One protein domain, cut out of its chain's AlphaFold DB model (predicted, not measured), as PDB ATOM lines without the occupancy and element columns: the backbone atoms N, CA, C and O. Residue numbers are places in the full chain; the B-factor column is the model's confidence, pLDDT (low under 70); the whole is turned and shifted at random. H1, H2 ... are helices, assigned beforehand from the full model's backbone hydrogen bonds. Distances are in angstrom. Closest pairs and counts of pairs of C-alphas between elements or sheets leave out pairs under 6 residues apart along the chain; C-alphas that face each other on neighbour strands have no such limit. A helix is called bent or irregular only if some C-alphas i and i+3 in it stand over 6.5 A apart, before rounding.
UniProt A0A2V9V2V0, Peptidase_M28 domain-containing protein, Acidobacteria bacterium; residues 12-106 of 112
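This is residues 12 to 106 of the 112 residues of the protein "Peptidase_M28 domain-containing protein" of Acidobacteria bacterium (UniProt A0A2V9V2V0). The domain is a flat, open arch: a loose group of four short helices, H1, H4, H5 and H6, makes one end, and the long helix H3 and the tiny H2 make the other. Two long links with no named element, residues 18 to 31 and residues 67 to 77, join the two ends, and residues 48 to 53 and 59 to 70, of which 48 to 53 and 59 to 66 belong to H3, stand free. The printed part has 95 residues with six named helices, H1 to H6 in chain order, and no named strand. It is all helix, with 53 residues in named elements, and loose, with a radius of gyration of the C-alphas of 17.5 A and spans of 45 by 41 by 18 A.

H1, residues 12 to 17, only just touches H4, residues 78 to 87, with 3 pairs of C-alphas within 8 A. Their closest C-alphas, of Leu 17 and Ile 81, are 6.7 A apart, and the two run opposite ways at a steep tilt of 62 degrees. H2, residues 32 to 35, is apart from H3, residues 48 to 66, and neither of the two touches a named helix. H5, residues 90 to 97, is close to H4 but not clearly touching: their closest C-alphas, of Leu 85 and Asp 91, are 5.3 A apart, and their lines are about perpendicular at 89 degrees. H6, residues 99 to 104, and H5 touch only at the corner, and only just, with 3 pairs of C-alphas within 8 A; the closest, of Met 94 and Trp 100, are 4.9 A apart. H5 and H6 run opposite ways at a steep tilt of 63 degrees. H1 and H6 are only just apart, at 8.1 A. In H1, H3, H4 and H6 every backbone O i to N i+4 pair is within hydrogen-bond range; in H5 2 of 4 are, and H2 is too short for such a pair, though its one O i to N i+3 pair is within range.

H1 begins at C-alpha 12 (35.689, 12.349, 7.229). H3, the longest helix, runs 26.5 A from C-alpha 48 (52.175, 29.828, 13.319) to C-alpha 66 (38.626, 10.086, 24.633). H4 is 14.1 A long and H5 11.6 A. H5 is only just irregular: C-alphas 93 and 96 are 6.6 A apart. H6 ends at C-alpha 104 (21.992, 4.309, -3.764).

The two C-alphas farthest apart, of Pro 49 and Asn 105, are 45.9 A apart. The printed part has no cut. The links H1 to H2, H2 to H3 and H3 to H4 are long, with 14, 12 and 11 residues; H4 to H5 and H5 to H6 are tight. The mean pLDDT of the printed part is 94.9, and no printed residue is under 70.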
ATOM      1  N   HIS A  12      36.799  12.681   6.325       92.75
ATOM      2  CA  HIS A  12      35.689  12.349   7.229       92.75
ATOM      3  C   HIS A  12      34.454  11.815   6.481       92.75
ATOM      4  O   HIS A  12      33.611  11.145   7.075       92.75
ATOM      5  N   TYR A  13      34.345  12.098   5.181       91.44
ATOM      6  CA  TYR A  13      33.131  11.872   4.410       91.44
ATOM      7  C   TYR A  13      32.672  10.410   4.402       91.44
ATOM      8  O   TYR A  13      31.501  10.102   4.620       91.44
ATOM      9  N   ASP A  14      33.601   9.474   4.209       92.19
ATOM     10  CA  ASP A  14      33.253   8.051   4.180       92.19
ATOM     11  C   ASP A  14      32.860   7.521   5.567       92.19
ATOM     12  O   ASP A  14      32.028   6.619   5.673       92.19
ATOM     13  N   PHE A  15      33.355   8.130   6.649       94.81
ATOM     14  CA  PHE A  15      32.891   7.819   8.002       94.81
ATOM     15  C   PHE A  15      31.443   8.274   8.218       94.81
ATOM     16  O   PHE A  15      30.653   7.510   8.784       94.81
ATOM     17  N   LEU A  16      31.076   9.456   7.709       93.75
ATOM     18  CA  LEU A  16      29.692   9.932   7.693       93.75
ATOM     19  C   LEU A  16      28.786   8.967   6.912       93.75
ATOM     20  O   LEU A  16      27.726   8.591   7.413       93.75
ATOM     21  N   LEU A  17      29.214   8.505   5.730       94.50
ATOM     22  CA  LEU A  17      28.460   7.530   4.928       94.50
ATOM     23  C   LEU A  17      28.315   6.166   5.623       94.50
ATOM     24  O   LEU A  17      27.337   5.454   5.399       94.50
ATOM     25  N   GLU A  18      29.243   5.805   6.509       95.81
ATOM     26  CA  GLU A  18      29.144   4.634   7.389       95.81
ATOM     27  C   GLU A  18      28.305   4.884   8.663       95.81
ATOM     28  O   GLU A  18      28.067   3.976   9.476       95.81
ATOM     29  N   GLY A  19      27.829   6.116   8.841       94.81
ATOM     30  CA  GLY A  19      27.028   6.578   9.967       94.81
ATOM     31  C   GLY A  19      27.831   6.871  11.228       94.81
ATOM     32  O   GLY A  19      27.240   7.028  12.295       94.81
ATOM     33  N   VAL A  20      29.160   6.889  11.157       95.00
ATOM     34  CA  VAL A  20      30.004   7.290  12.284       95.00
ATOM     35  C   VAL A  20      29.859   8.806  12.464       95.00
ATOM     36  O   VAL A  20      30.047   9.528  11.493       95.00
ATOM     37  N   PRO A  21      29.528   9.309  13.669       92.19
ATOM     38  CA  PRO A  21      29.517  10.747  13.916       92.19
ATOM     39  C   PRO A  21      30.893  11.361  13.646       92.19
ATOM     40  O   PRO A  21      31.900  10.889  14.180       92.19
ATOM     41  N   THR A  22      30.923  12.415  12.838       91.38
ATOM     42  CA  THR A  22      32.139  13.133  12.442       91.38
ATOM     43  C   THR A  22      32.063  14.591  12.864       91.38
ATOM     44  O   THR A  22      30.981  15.157  12.986       91.38
ATOM     45  N   LEU A  23      33.229  15.201  13.059       91.31
ATOM     46  CA  LEU A  23      33.386  16.634  13.269       91.31
ATOM     47  C   LEU A  23      34.404  17.144  12.253       91.31
ATOM     48  O   LEU A  23      35.428  16.496  12.037       91.31
ATOM     49  N   VAL A  24      34.127  18.300  11.665       91.12
ATOM     50  CA  VAL A  24      35.061  19.030  10.804       91.12
ATOM     51  C   VAL A  24      35.270  20.395  11.433       91.12
ATOM     52  O   VAL A  24      34.310  21.037  11.855       91.12
ATOM     53  N   ALA A  25      36.528  20.811  11.559       90.31
ATOM     54  CA  ALA A  25      36.844  22.135  12.070       90.31
ATOM     55  C   ALA A  25      36.506  23.181  11.003       90.31
ATOM     56  O   ALA A  25      37.062  23.142   9.908       90.31
ATOM     57  N   GLU A  26      35.618  24.110  11.338       88.62
ATOM     58  CA  GLU A  26      35.315  25.260  10.492       88.62
ATOM     59  C   GLU A  26      36.428  26.302  10.659       88.62
ATOM     60  O   GLU A  26      36.624  26.846  11.748       88.62
ATOM     61  N   GLN A  27      37.200  26.523   9.596       89.69
ATOM     62  CA  GLN A  27      38.337  27.444   9.576       89.69
ATOM     63  C   GLN A  27      38.016  28.642   8.686       89.69
ATOM     64  O   GLN A  27      37.326  28.510   7.676       89.69
ATOM     65  N   GLU A  28      38.546  29.814   9.032       91.12
ATOM     66  CA  GLU A  28      38.515  30.952   8.114       91.12
ATOM     67  C   GLU A  28      39.380  30.647   6.883       91.12
ATOM     68  O   GLU A  28      40.525  30.217   7.013       91.12
ATOM     69  N   GLU A  29      38.848  30.911   5.687       90.38
ATOM     70  CA  GLU A  29      39.529  30.621   4.419       90.38
ATOM     71  C   GLU A  29      40.902  31.314   4.306       90.38
ATOM     72  O   GLU A  29      41.840  30.746   3.755       90.38
ATOM     73  N   ALA A  30      41.057  32.523   4.857       92.12
ATOM     74  CA  ALA A  30      42.311  33.283   4.878       92.12
ATOM     75  C   ALA A  30      43.048  33.293   3.515       92.12
ATOM     76  O   ALA A  30      42.546  33.841   2.537       92.12
ATOM     77  N   ASN A  31      44.258  32.729   3.440       93.69
ATOM     78  CA  ASN A  31      45.050  32.630   2.210       93.69
ATOM     79  C   ASN A  31      44.922  31.258   1.514       93.69
ATOM     80  O   ASN A  31      45.701  30.978   0.599       93.69
ATOM     81  N   TYR A  32      43.963  30.420   1.923       94.19
ATOM     82  CA  TYR A  32      43.803  29.047   1.450       94.19
ATOM     83  C   TYR A  32      43.580  28.988  -0.059       94.19
ATOM     84  O   TYR A  32      44.431  28.456  -0.763       94.19
ATOM     85  N   LEU A  33      42.519  29.611  -0.594       94.25
ATOM     86  CA  LEU A  33      42.189  29.501  -2.025       94.25
ATOM     87  C   LEU A  33      43.281  30.038  -2.959       94.25
ATOM     88  O   LEU A  33      43.372  29.614  -4.106       94.25
ATOM     89  N   THR A  34      44.116  30.963  -2.484       95.12
ATOM     90  CA  THR A  34      45.218  31.511  -3.289       95.12
ATOM     91  C   THR A  34      46.404  30.547  -3.388       95.12
ATOM     92  O   THR A  34      47.127  30.582  -4.379       95.12
ATOM     93  N   ASN A  35      46.623  29.709  -2.370       97.12
ATOM     94  CA  ASN A  35      47.785  28.818  -2.303       97.12
ATOM     95  C   ASN A  35      47.433  27.345  -2.532       97.12
ATOM     96  O   ASN A  35      48.292  26.589  -2.969       97.12
ATOM     97  N   TYR A  36      46.191  26.939  -2.282       95.44
ATOM     98  CA  TYR A  36      45.735  25.561  -2.417       95.44
ATOM     99  C   TYR A  36      46.039  25.003  -3.814       95.44
ATOM    100  O   TYR A  36      45.686  25.603  -4.830       95.44
ATOM    101  N   HIS A  37      46.715  23.849  -3.860       96.94
ATOM    102  CA  HIS A  37      47.180  23.200  -5.095       96.94
ATOM    103  C   HIS A  37      48.118  24.056  -5.976       96.94
ATOM    104  O   HIS A  37      48.304  23.755  -7.159       96.94
ATOM    105  N   ALA A  38      48.744  25.099  -5.426       97.44
ATOM    106  CA  ALA A  38      49.708  25.934  -6.131       97.44
ATOM    107  C   ALA A  38      51.145  25.662  -5.664       97.44
ATOM    108  O   ALA A  38      51.397  25.190  -4.559       97.44
ATOM    109  N   VAL A  39      52.126  26.042  -6.490       97.94
ATOM    110  CA  VAL A  39      53.556  25.971  -6.120       97.94
ATOM    111  C   VAL A  39      53.907  26.870  -4.924       97.94
ATOM    112  O   VAL A  39      54.960  26.706  -4.318       97.94
ATOM    113  N   SER A  40      53.041  27.834  -4.600       97.69
ATOM    114  CA  SER A  40      53.179  28.724  -3.448       97.69
ATOM    115  C   SER A  40      52.665  28.125  -2.137       97.69
ATOM    116  O   SER A  40      52.769  28.803  -1.115       97.69
ATOM    117  N   ASP A  41      52.124  26.900  -2.144       97.81
ATOM    118  CA  ASP A  41      51.768  26.152  -0.932       97.81
ATOM    119  C   ASP A  41      53.033  25.674  -0.209       97.81
ATOM    120  O   ASP A  41      53.485  24.531  -0.314       97.81
ATOM    121  N   THR A  42      53.690  26.621   0.449       97.69
ATOM    122  CA  THR A  42      54.987  26.450   1.092       97.69
ATOM    123  C   THR A  42      54.916  26.848   2.561       97.69
ATOM    124  O   THR A  42      54.036  27.587   3.002       97.69
ATOM    125  N   PHE A  43      55.872  26.356   3.353       97.75
ATOM    126  CA  PHE A  43      55.868  26.495   4.813       97.75
ATOM    127  C   PHE A  43      55.770  27.948   5.315       97.75
ATOM    128  O   PHE A  43      55.206  28.198   6.376       97.75
ATOM    129  N   ASP A  44      56.265  28.926   4.557       97.31
ATOM    130  CA  ASP A  44      56.175  30.346   4.911       97.31
ATOM    131  C   ASP A  44      54.746  30.919   4.868       97.31
ATOM    132  O   ASP A  44      54.525  32.019   5.371       97.31
ATOM    133  N   LYS A  45      53.769  30.191   4.304       97.50
ATOM    134  CA  LYS A  45      52.345  30.570   4.330       97.50
ATOM    135  C   LYS A  45      51.623  30.141   5.604       97.50
ATOM    136  O   LYS A  45      50.502  30.592   5.830       97.50
ATOM    137  N   VAL A  46      52.256  29.307   6.431       96.50
ATOM    138  CA  VAL A  46      51.674  28.816   7.682       96.50
ATOM    139  C   VAL A  46      51.615  29.941   8.717       96.50
ATOM    140  O   VAL A  46      52.641  30.447   9.175       96.50
ATOM    141  N   ASP A  47      50.405  30.285   9.155       97.00
ATOM    142  CA  ASP A  47      50.189  31.153  10.314       97.00
ATOM    143  C   ASP A  47      50.490  30.369  11.602       97.00
ATOM    144  O   ASP A  47      49.671  29.610  12.123       97.00
ATOM    145  N   MET A  48      51.713  30.528  12.115       97.88
ATOM    146  CA  MET A  48      52.175  29.828  13.319       97.88
ATOM    147  C   MET A  48      51.342  30.145  14.577       97.88
ATOM    148  O   MET A  48      51.076  29.219  15.353       97.88
ATOM    149  N   PRO A  49      50.934  31.403  14.844       97.56
ATOM    150  CA  PRO A  49      49.943  31.698  15.877       97.56
ATOM    151  C   PRO A  49      48.636  30.906  15.744       97.56
ATOM    152  O   PRO A  49      48.193  30.340  16.746       97.56
ATOM    153  N   GLN A  50      48.034  30.830  14.553       97.19
ATOM    154  CA  GLN A  50      46.799  30.064  14.348       97.19
ATOM    155  C   GLN A  50      47.020  28.559  14.473       97.19
ATOM    156  O   GLN A  50      46.274  27.892  15.184       97.19
ATOM    157  N   LEU A  51      48.111  28.030  13.911       97.25
ATOM    158  CA  LEU A  51      48.462  26.617  14.056       97.25
ATOM    159  C   LEU A  51      48.537  26.201  15.534       97.25
ATOM    160  O   LEU A  51      48.009  25.160  15.916       97.25
ATOM    161  N   LYS A  52      49.148  27.025  16.396       98.44
ATOM    162  CA  LYS A  52      49.213  26.748  17.842       98.44
ATOM    163  C   LYS A  52      47.833  26.733  18.504       98.44
ATOM    164  O   LYS A  52      47.616  25.910  19.393       98.44
ATOM    165  N   LYS A  53      46.919  27.615  18.089       97.81
ATOM    166  CA  LYS A  53      45.534  27.620  18.583       97.81
ATOM    167  C   LYS A  53      44.794  26.360  18.141       97.81
ATOM    168  O   LYS A  53      44.278  25.661  19.005       97.81
ATOM    169  N   HIS A  54      44.861  26.006  16.856       97.31
ATOM    170  CA  HIS A  54      44.245  24.783  16.329       97.31
ATOM    171  C   HIS A  54      44.763  23.530  17.048       97.31
ATOM    172  O   HIS A  54      43.983  22.655  17.423       97.31
ATOM    173  N   VAL A  55      46.074  23.450  17.310       98.31
ATOM    174  CA  VAL A  55      46.663  22.352  18.093       98.31
ATOM    175  C   VAL A  55      46.076  22.305  19.505       98.31
ATOM    176  O   VAL A  55      45.719  21.223  19.971       98.31
ATOM    177  N   ALA A  56      45.952  23.444  20.189       98.31
ATOM    178  CA  ALA A  56      45.371  23.493  21.530       98.31
ATOM    179  C   ALA A  56      43.891  23.072  21.536       98.31
ATOM    180  O   ALA A  56      43.499  22.238  22.353       98.31
ATOM    181  N   GLU A  57      43.090  23.587  20.603       97.69
ATOM    182  CA  GLU A  57      41.666  23.265  20.454       97.69
ATOM    183  C   GLU A  57      41.452  21.776  20.177       97.69
ATOM    184  O   GLU A  57      40.713  21.110  20.907       97.69
ATOM    185  N   MET A  58      42.170  21.220  19.196       97.56
ATOM    186  CA  MET A  58      42.090  19.796  18.873       97.56
ATOM    187  C   MET A  58      42.583  18.912  20.016       97.56
ATOM    188  O   MET A  58      41.990  17.866  20.270       97.56
ATOM    189  N   THR A  59      43.621  19.334  20.745       98.31
ATOM    190  CA  THR A  59      44.109  18.594  21.918       98.31
ATOM    191  C   THR A  59      43.027  18.502  22.987       98.31
ATOM    192  O   THR A  59      42.742  17.411  23.478       98.31
ATOM    193  N   VAL A  60      42.395  19.628  23.332       98.12
ATOM    194  CA  VAL A  60      41.332  19.663  24.343       98.12
ATOM    195  C   VAL A  60      40.118  18.853  23.888       98.12
ATOM    196  O   VAL A  60      39.596  18.058  24.673       98.12
ATOM    197  N   LEU A  61      39.702  18.995  22.626       96.31
ATOM    198  CA  LEU A  61      38.568  18.266  22.063       96.31
ATOM    199  C   LEU A  61      38.798  16.751  22.092       96.31
ATOM    200  O   LEU A  61      37.993  16.016  22.664       96.31
ATOM    201  N   VAL A  62      39.907  16.278  21.518       96.56
ATOM    202  CA  VAL A  62      40.200  14.841  21.414       96.56
ATOM    203  C   VAL A  62      40.438  14.234  22.791       96.56
ATOM    204  O   VAL A  62      39.934  13.146  23.067       96.56
ATOM    205  N   PHE A  63      41.137  14.936  23.689       98.12
ATOM    206  CA  PHE A  63      41.314  14.474  25.065       98.12
ATOM    207  C   PHE A  63      39.974  14.374  25.804       98.12
ATOM    208  O   PHE A  63      39.709  13.369  26.465       98.12
ATOM    209  N   GLY A  64      39.108  15.381  25.668       96.81
ATOM    210  CA  GLY A  64      37.770  15.370  26.255       96.81
ATOM    211  C   GLY A  64      36.918  14.217  25.726       96.81
ATOM    212  O   GLY A  64      36.334  13.475  26.511       96.81
ATOM    213  N   MET A  65      36.909  14.009  24.408       95.81
ATOM    214  CA  MET A  65      36.180  12.915  23.762       95.81
ATOM    215  C   MET A  65      36.696  11.536  24.175       95.81
ATOM    216  O   MET A  65      35.898  10.645  24.451       95.81
ATOM    217  N   ALA A  66      38.016  11.356  24.247       96.38
ATOM    218  CA  ALA A  66      38.626  10.086  24.633       96.38
ATOM    219  C   ALA A  66      38.289   9.681  26.079       96.38
ATOM    220  O   ALA A  66      38.261   8.492  26.389       96.38
ATOM    221  N   ASN A  67      38.016  10.658  26.950       97.69
ATOM    222  CA  ASN A  67      37.674  10.445  28.357       97.69
ATOM    223  C   ASN A  67      36.174  10.620  28.659       97.69
ATOM    224  O   ASN A  67      35.763  10.531  29.820       97.69
ATOM    225  N   ALA A  68      35.344  10.888  27.648       96.88
ATOM    226  CA  ALA A  68      33.914  11.071  27.840       96.88
ATOM    227  C   ALA A  68      33.250   9.751  28.268       96.88
ATOM    228  O   ALA A  68      33.537   8.680  27.732       96.88
ATOM    229  N   LYS A  69      32.324   9.826  29.233       97.25
ATOM    230  CA  LYS A  69      31.545   8.655  29.683       97.25
ATOM    231  C   LYS A  69      30.589   8.143  28.606       97.25
ATOM    232  O   LYS A  69      30.260   6.961  28.578       97.25
ATOM    233  N   GLU A  70      30.138   9.048  27.746       95.50
ATOM    234  CA  GLU A  70      29.189   8.790  26.674       95.50
ATOM    235  C   GLU A  70      29.832   9.111  25.326       95.50
ATOM    236  O   GLU A  70      30.735   9.942  25.223       95.50
ATOM    237  N   ARG A  71      29.363   8.439  24.274       91.25
ATOM    238  CA  ARG A  71      29.777   8.742  22.898       91.25
ATOM    239  C   ARG A  71      29.153  10.066  22.461       91.25
ATOM    240  O   ARG A  71      28.045  10.373  22.883       91.25
ATOM    241  N   LEU A  72      29.805  10.773  21.532       88.56
ATOM    242  CA  LEU A  72      29.258  12.000  20.927       88.56
ATOM    243  C   LEU A  72      27.848  11.815  20.349       88.56
ATOM    244  O   LEU A  72      27.037  12.732  20.367       88.56
ATOM    245  N   GLY A  73      27.565  10.626  19.822       91.50
ATOM    246  CA  GLY A  73      26.256  10.275  19.303       91.50
ATOM    247  C   GLY A  73      26.169   8.800  18.922       91.50
ATOM    248  O   GLY A  73      27.183   8.088  18.902       91.50
ATOM    249  N   PRO A  74      24.954   8.309  18.630       94.06
ATOM    250  CA  PRO A  74      24.769   6.978  18.079       94.06
ATOM    251  C   PRO A  74      25.300   6.910  16.642       94.06
ATOM    252  O   PRO A  74      25.407   7.919  15.949       94.06
ATOM    253  N   ARG A  75      25.576   5.693  16.160       94.94
ATOM    254  CA  ARG A  75      25.851   5.480  14.735       94.94
ATOM    255  C   ARG A  75      24.557   5.678  13.936       94.94
ATOM    256  O   ARG A  75      23.576   4.979  14.193       94.94
ATOM    257  N   LEU A  76      24.570   6.572  12.955       94.75
ATOM    258  CA  LEU A  76      23.419   6.906  12.118       94.75
ATOM    259  C   LEU A  76      23.007   5.730  11.229       94.75
ATOM    260  O   LEU A  76      23.849   5.008  10.691       94.75
ATOM    261  N   THR A  77      21.700   5.525  11.086       96.12
ATOM    262  CA  THR A  77      21.121   4.563  10.137       96.12
ATOM    263  C   THR A  77      21.253   5.066   8.704       96.12
ATOM    264  O   THR A  77      21.328   6.272   8.472       96.12
ATOM    265  N   ARG A  78      21.194   4.156   7.728       96.06
ATOM    266  CA  ARG A  78      21.207   4.526   6.309       96.06
ATOM    267  C   ARG A  78      20.113   5.539   5.955       96.06
ATOM    268  O   ARG A  78      20.382   6.483   5.227       96.06
ATOM    269  N   ALA A  79      18.914   5.391   6.522       95.81
ATOM    270  CA  ALA A  79      17.809   6.327   6.308       95.81
ATOM    271  C   ALA A  79      18.083   7.726   6.889       95.81
ATOM    272  O   ALA A  79      17.732   8.727   6.271       95.81
ATOM    273  N   GLN A  80      18.725   7.811   8.061       95.75
ATOM    274  CA  GLN A  80      19.134   9.096   8.638       95.75
ATOM    275  C   GLN A  80      20.217   9.768   7.794       95.75
ATOM    276  O   GLN A  80      20.135  10.969   7.563       95.75
ATOM    277  N   ILE A  81      21.193   8.994   7.308       95.31
ATOM    278  CA  ILE A  81      22.248   9.497   6.420       95.31
ATOM    279  C   ILE A  81      21.628   9.990   5.109       95.31
ATOM    280  O   ILE A  81      21.875  11.124   4.729       95.31
ATOM    281  N   ASP A  82      20.760   9.204   4.463       95.50
ATOM    282  CA  ASP A  82      20.079   9.607   3.221       95.50
ATOM    283  C   ASP A  82      19.309  10.922   3.397       95.50
ATOM    284  O   ASP A  82      19.397  11.817   2.556       95.50
ATOM    285  N   LYS A  83      18.616  11.075   4.534       95.31
ATOM    286  CA  LYS A  83      17.930  12.320   4.877       95.31
ATOM    287  C   LYS A  83      18.911  13.492   4.987       95.31
ATOM    288  O   LYS A  83      18.670  14.519   4.366       95.31
ATOM    289  N   ILE A  84      20.011  13.331   5.726       93.44
ATOM    290  CA  ILE A  84      21.049  14.363   5.880       93.44
ATOM    291  C   ILE A  84      21.630  14.752   4.516       93.44
ATOM    292  O   ILE A  84      21.722  15.937   4.206       93.44
ATOM    293  N   LEU A  85      21.964  13.774   3.670       93.75
ATOM    294  CA  LEU A  85      22.537  14.022   2.346       93.75
ATOM    295  C   LEU A  85      21.608  14.861   1.458       93.75
ATOM    296  O   LEU A  85      22.079  15.731   0.733       93.75
ATOM    297  N   ARG A  86      20.293  14.628   1.536       94.81
ATOM    298  CA  ARG A  86      19.286  15.382   0.774       94.81
ATOM    299  C   ARG A  86      18.982  16.749   1.375       94.81
ATOM    300  O   ARG A  86      18.884  17.725   0.638       94.81
ATOM    301  N   ASP A  87      18.833  16.829   2.697       94.38
ATOM    302  CA  ASP A  87      18.547  18.085   3.404       94.38
ATOM    303  C   ASP A  87      19.656  19.124   3.156       94.38
ATOM    304  O   ASP A  87      19.384  20.316   3.031       94.38
ATOM    305  N   THR A  88      20.897  18.650   3.028       90.94
ATOM    306  CA  THR A  88      22.107  19.466   2.821       90.94
ATOM    307  C   THR A  88      22.469  19.662   1.356       90.94
ATOM    308  O   THR A  88      23.450  20.337   1.049       90.94
ATOM    309  N   LYS A  89      21.703  19.058   0.436       92.69
ATOM    310  CA  LYS A  89      22.009  18.990  -1.004       92.69
ATOM    311  C   LYS A  89      23.374  18.371  -1.321       92.69
ATOM    312  O   LYS A  89      23.903  18.530  -2.421       92.69
ATOM    313  N   SER A  90      23.938  17.628  -0.379       92.38
ATOM    314  CA  SER A  90      25.144  16.841  -0.581       92.38
ATOM    315  C   SER A  90      24.938  15.769  -1.665       92.38
ATOM    316  O   SER A  90      25.830  15.517  -2.474       92.38
ATOM    317  N   ASP A  91      23.722  15.225  -1.797       94.00
ATOM    318  CA  ASP A  91      23.357  14.322  -2.896       94.00
ATOM    319  C   ASP A  91      23.552  14.958  -4.285       94.00
ATOM    320  O   ASP A  91      23.932  14.281  -5.241       94.00
ATOM    321  N   GLU A  92      23.321  16.267  -4.419       94.06
ATOM    322  CA  GLU A  92      23.549  17.005  -5.663       94.06
ATOM    323  C   GLU A  92      25.048  17.101  -5.989       94.06
ATOM    324  O   GLU A  92      25.423  16.941  -7.151       94.06
ATOM    325  N   GLN A  93      25.901  17.254  -4.972       89.69
ATOM    326  CA  GLN A  93      27.364  17.278  -5.114       89.69
ATOM    327  C   GLN A  93      27.942  15.890  -5.448       89.69
ATOM    328  O   GLN A  93      28.913  15.772  -6.196       89.69
ATOM    329  N   MET A  94      27.302  14.818  -4.969       92.12
ATOM    330  CA  MET A  94      27.691  13.421  -5.218       92.12
ATOM    331  C   MET A  94      27.466  12.953  -6.652       92.12
ATOM    332  O   MET A  94      28.223  12.122  -7.165       92.12
ATOM    333  N   LYS A  95      26.380  13.416  -7.279       95.19
ATOM    334  CA  LYS A  95      25.936  12.968  -8.607       95.19
ATOM    335  C   LYS A  95      27.006  13.110  -9.697       95.19
ATOM    336  O   LYS A  95      27.264  12.102 -10.356       95.19
ATOM    337  N   PRO A  96      27.665  14.271  -9.899       94.38
ATOM    338  CA  PRO A  96      28.674  14.413 -10.952       94.38
ATOM    339  C   PRO A  96      29.899  13.507 -10.756       94.38
ATOM    340  O   PRO A  96      30.575  13.189 -11.729       94.38
ATOM    341  N   LEU A  97      30.163  13.053  -9.527       89.94
ATOM    342  CA  LEU A  97      31.281  12.167  -9.192       89.94
ATOM    343  C   LEU A  97      30.911  10.672  -9.257       89.94
ATOM    344  O   LEU A  97      31.745   9.821  -8.965       89.94
ATOM    345  N   GLY A  98      29.657  10.331  -9.583       93.06
ATOM    346  CA  GLY A  98      29.155   8.951  -9.575       93.06
ATOM    347  C   GLY A  98      28.943   8.357  -8.175       93.06
ATOM    348  O   GLY A  98      28.397   7.262  -8.051       93.06
ATOM    349  N   ILE A  99      29.292   9.094  -7.117       93.00
ATOM    350  CA  ILE A  99      29.239   8.638  -5.722       93.00
ATOM    351  C   ILE A  99      27.788   8.429  -5.274       93.00
ATOM    352  O   ILE A  99      27.505   7.503  -4.521       93.00
ATOM    353  N   TRP A 100      26.847   9.241  -5.770       95.00
ATOM    354  CA  TRP A 100      25.427   9.098  -5.420       95.00
ATOM    355  C   TRP A 100      24.874   7.745  -5.869       95.00
ATOM    356  O   TRP A 100      24.190   7.071  -5.109       95.00
ATOM    357  N   ALA A 101      25.239   7.306  -7.075       96.06
ATOM    358  CA  ALA A 101      24.813   6.010  -7.588       96.06
ATOM    359  C   ALA A 101      25.391   4.857  -6.751       96.06
ATOM    360  O   ALA A 101      24.698   3.872  -6.503       96.06
ATOM    361  N   GLU A 102      26.643   4.977  -6.295       95.06
ATOM    362  CA  GLU A 102      27.278   4.004  -5.394       95.06
ATOM    363  C   GLU A 102      26.669   4.002  -3.992       95.06
ATOM    364  O   GLU A 102      26.539   2.935  -3.389       95.06
ATOM    365  N   TRP A 103      26.262   5.172  -3.492       95.12
ATOM    366  CA  TRP A 103      25.444   5.269  -2.293       95.12
ATOM    367  C   TRP A 103      24.135   4.520  -2.511       95.12
ATOM    368  O   TRP A 103      23.902   3.550  -1.802       95.12
ATOM    369  N   GLU A 104      23.322   4.883  -3.508       95.19
ATOM    370  CA  GLU A 104      21.992   4.309  -3.764       95.19
ATOM    371  C   GLU A 104      22.014   2.786  -3.922       95.19
ATOM    372  O   GLU A 104      21.179   2.095  -3.334       95.19
ATOM    373  N   ASN A 105      22.995   2.252  -4.656       94.75
ATOM    374  CA  ASN A 105      23.130   0.811  -4.883       94.75
ATOM    375  C   ASN A 105      23.826   0.055  -3.732       94.75
ATOM    376  O   ASN A 105      23.965  -1.166  -3.804       94.75
ATOM    377  N   GLY A 106      24.243   0.761  -2.676       93.88
ATOM    378  CA  GLY A 106      24.845   0.180  -1.476       93.88
ATOM    379  C   GLY A 106      26.293  -0.283  -1.646       93.88
ATOM    380  O   GLY A 106      26.801  -0.981  -0.772       93.88
TER     381      GLY A 106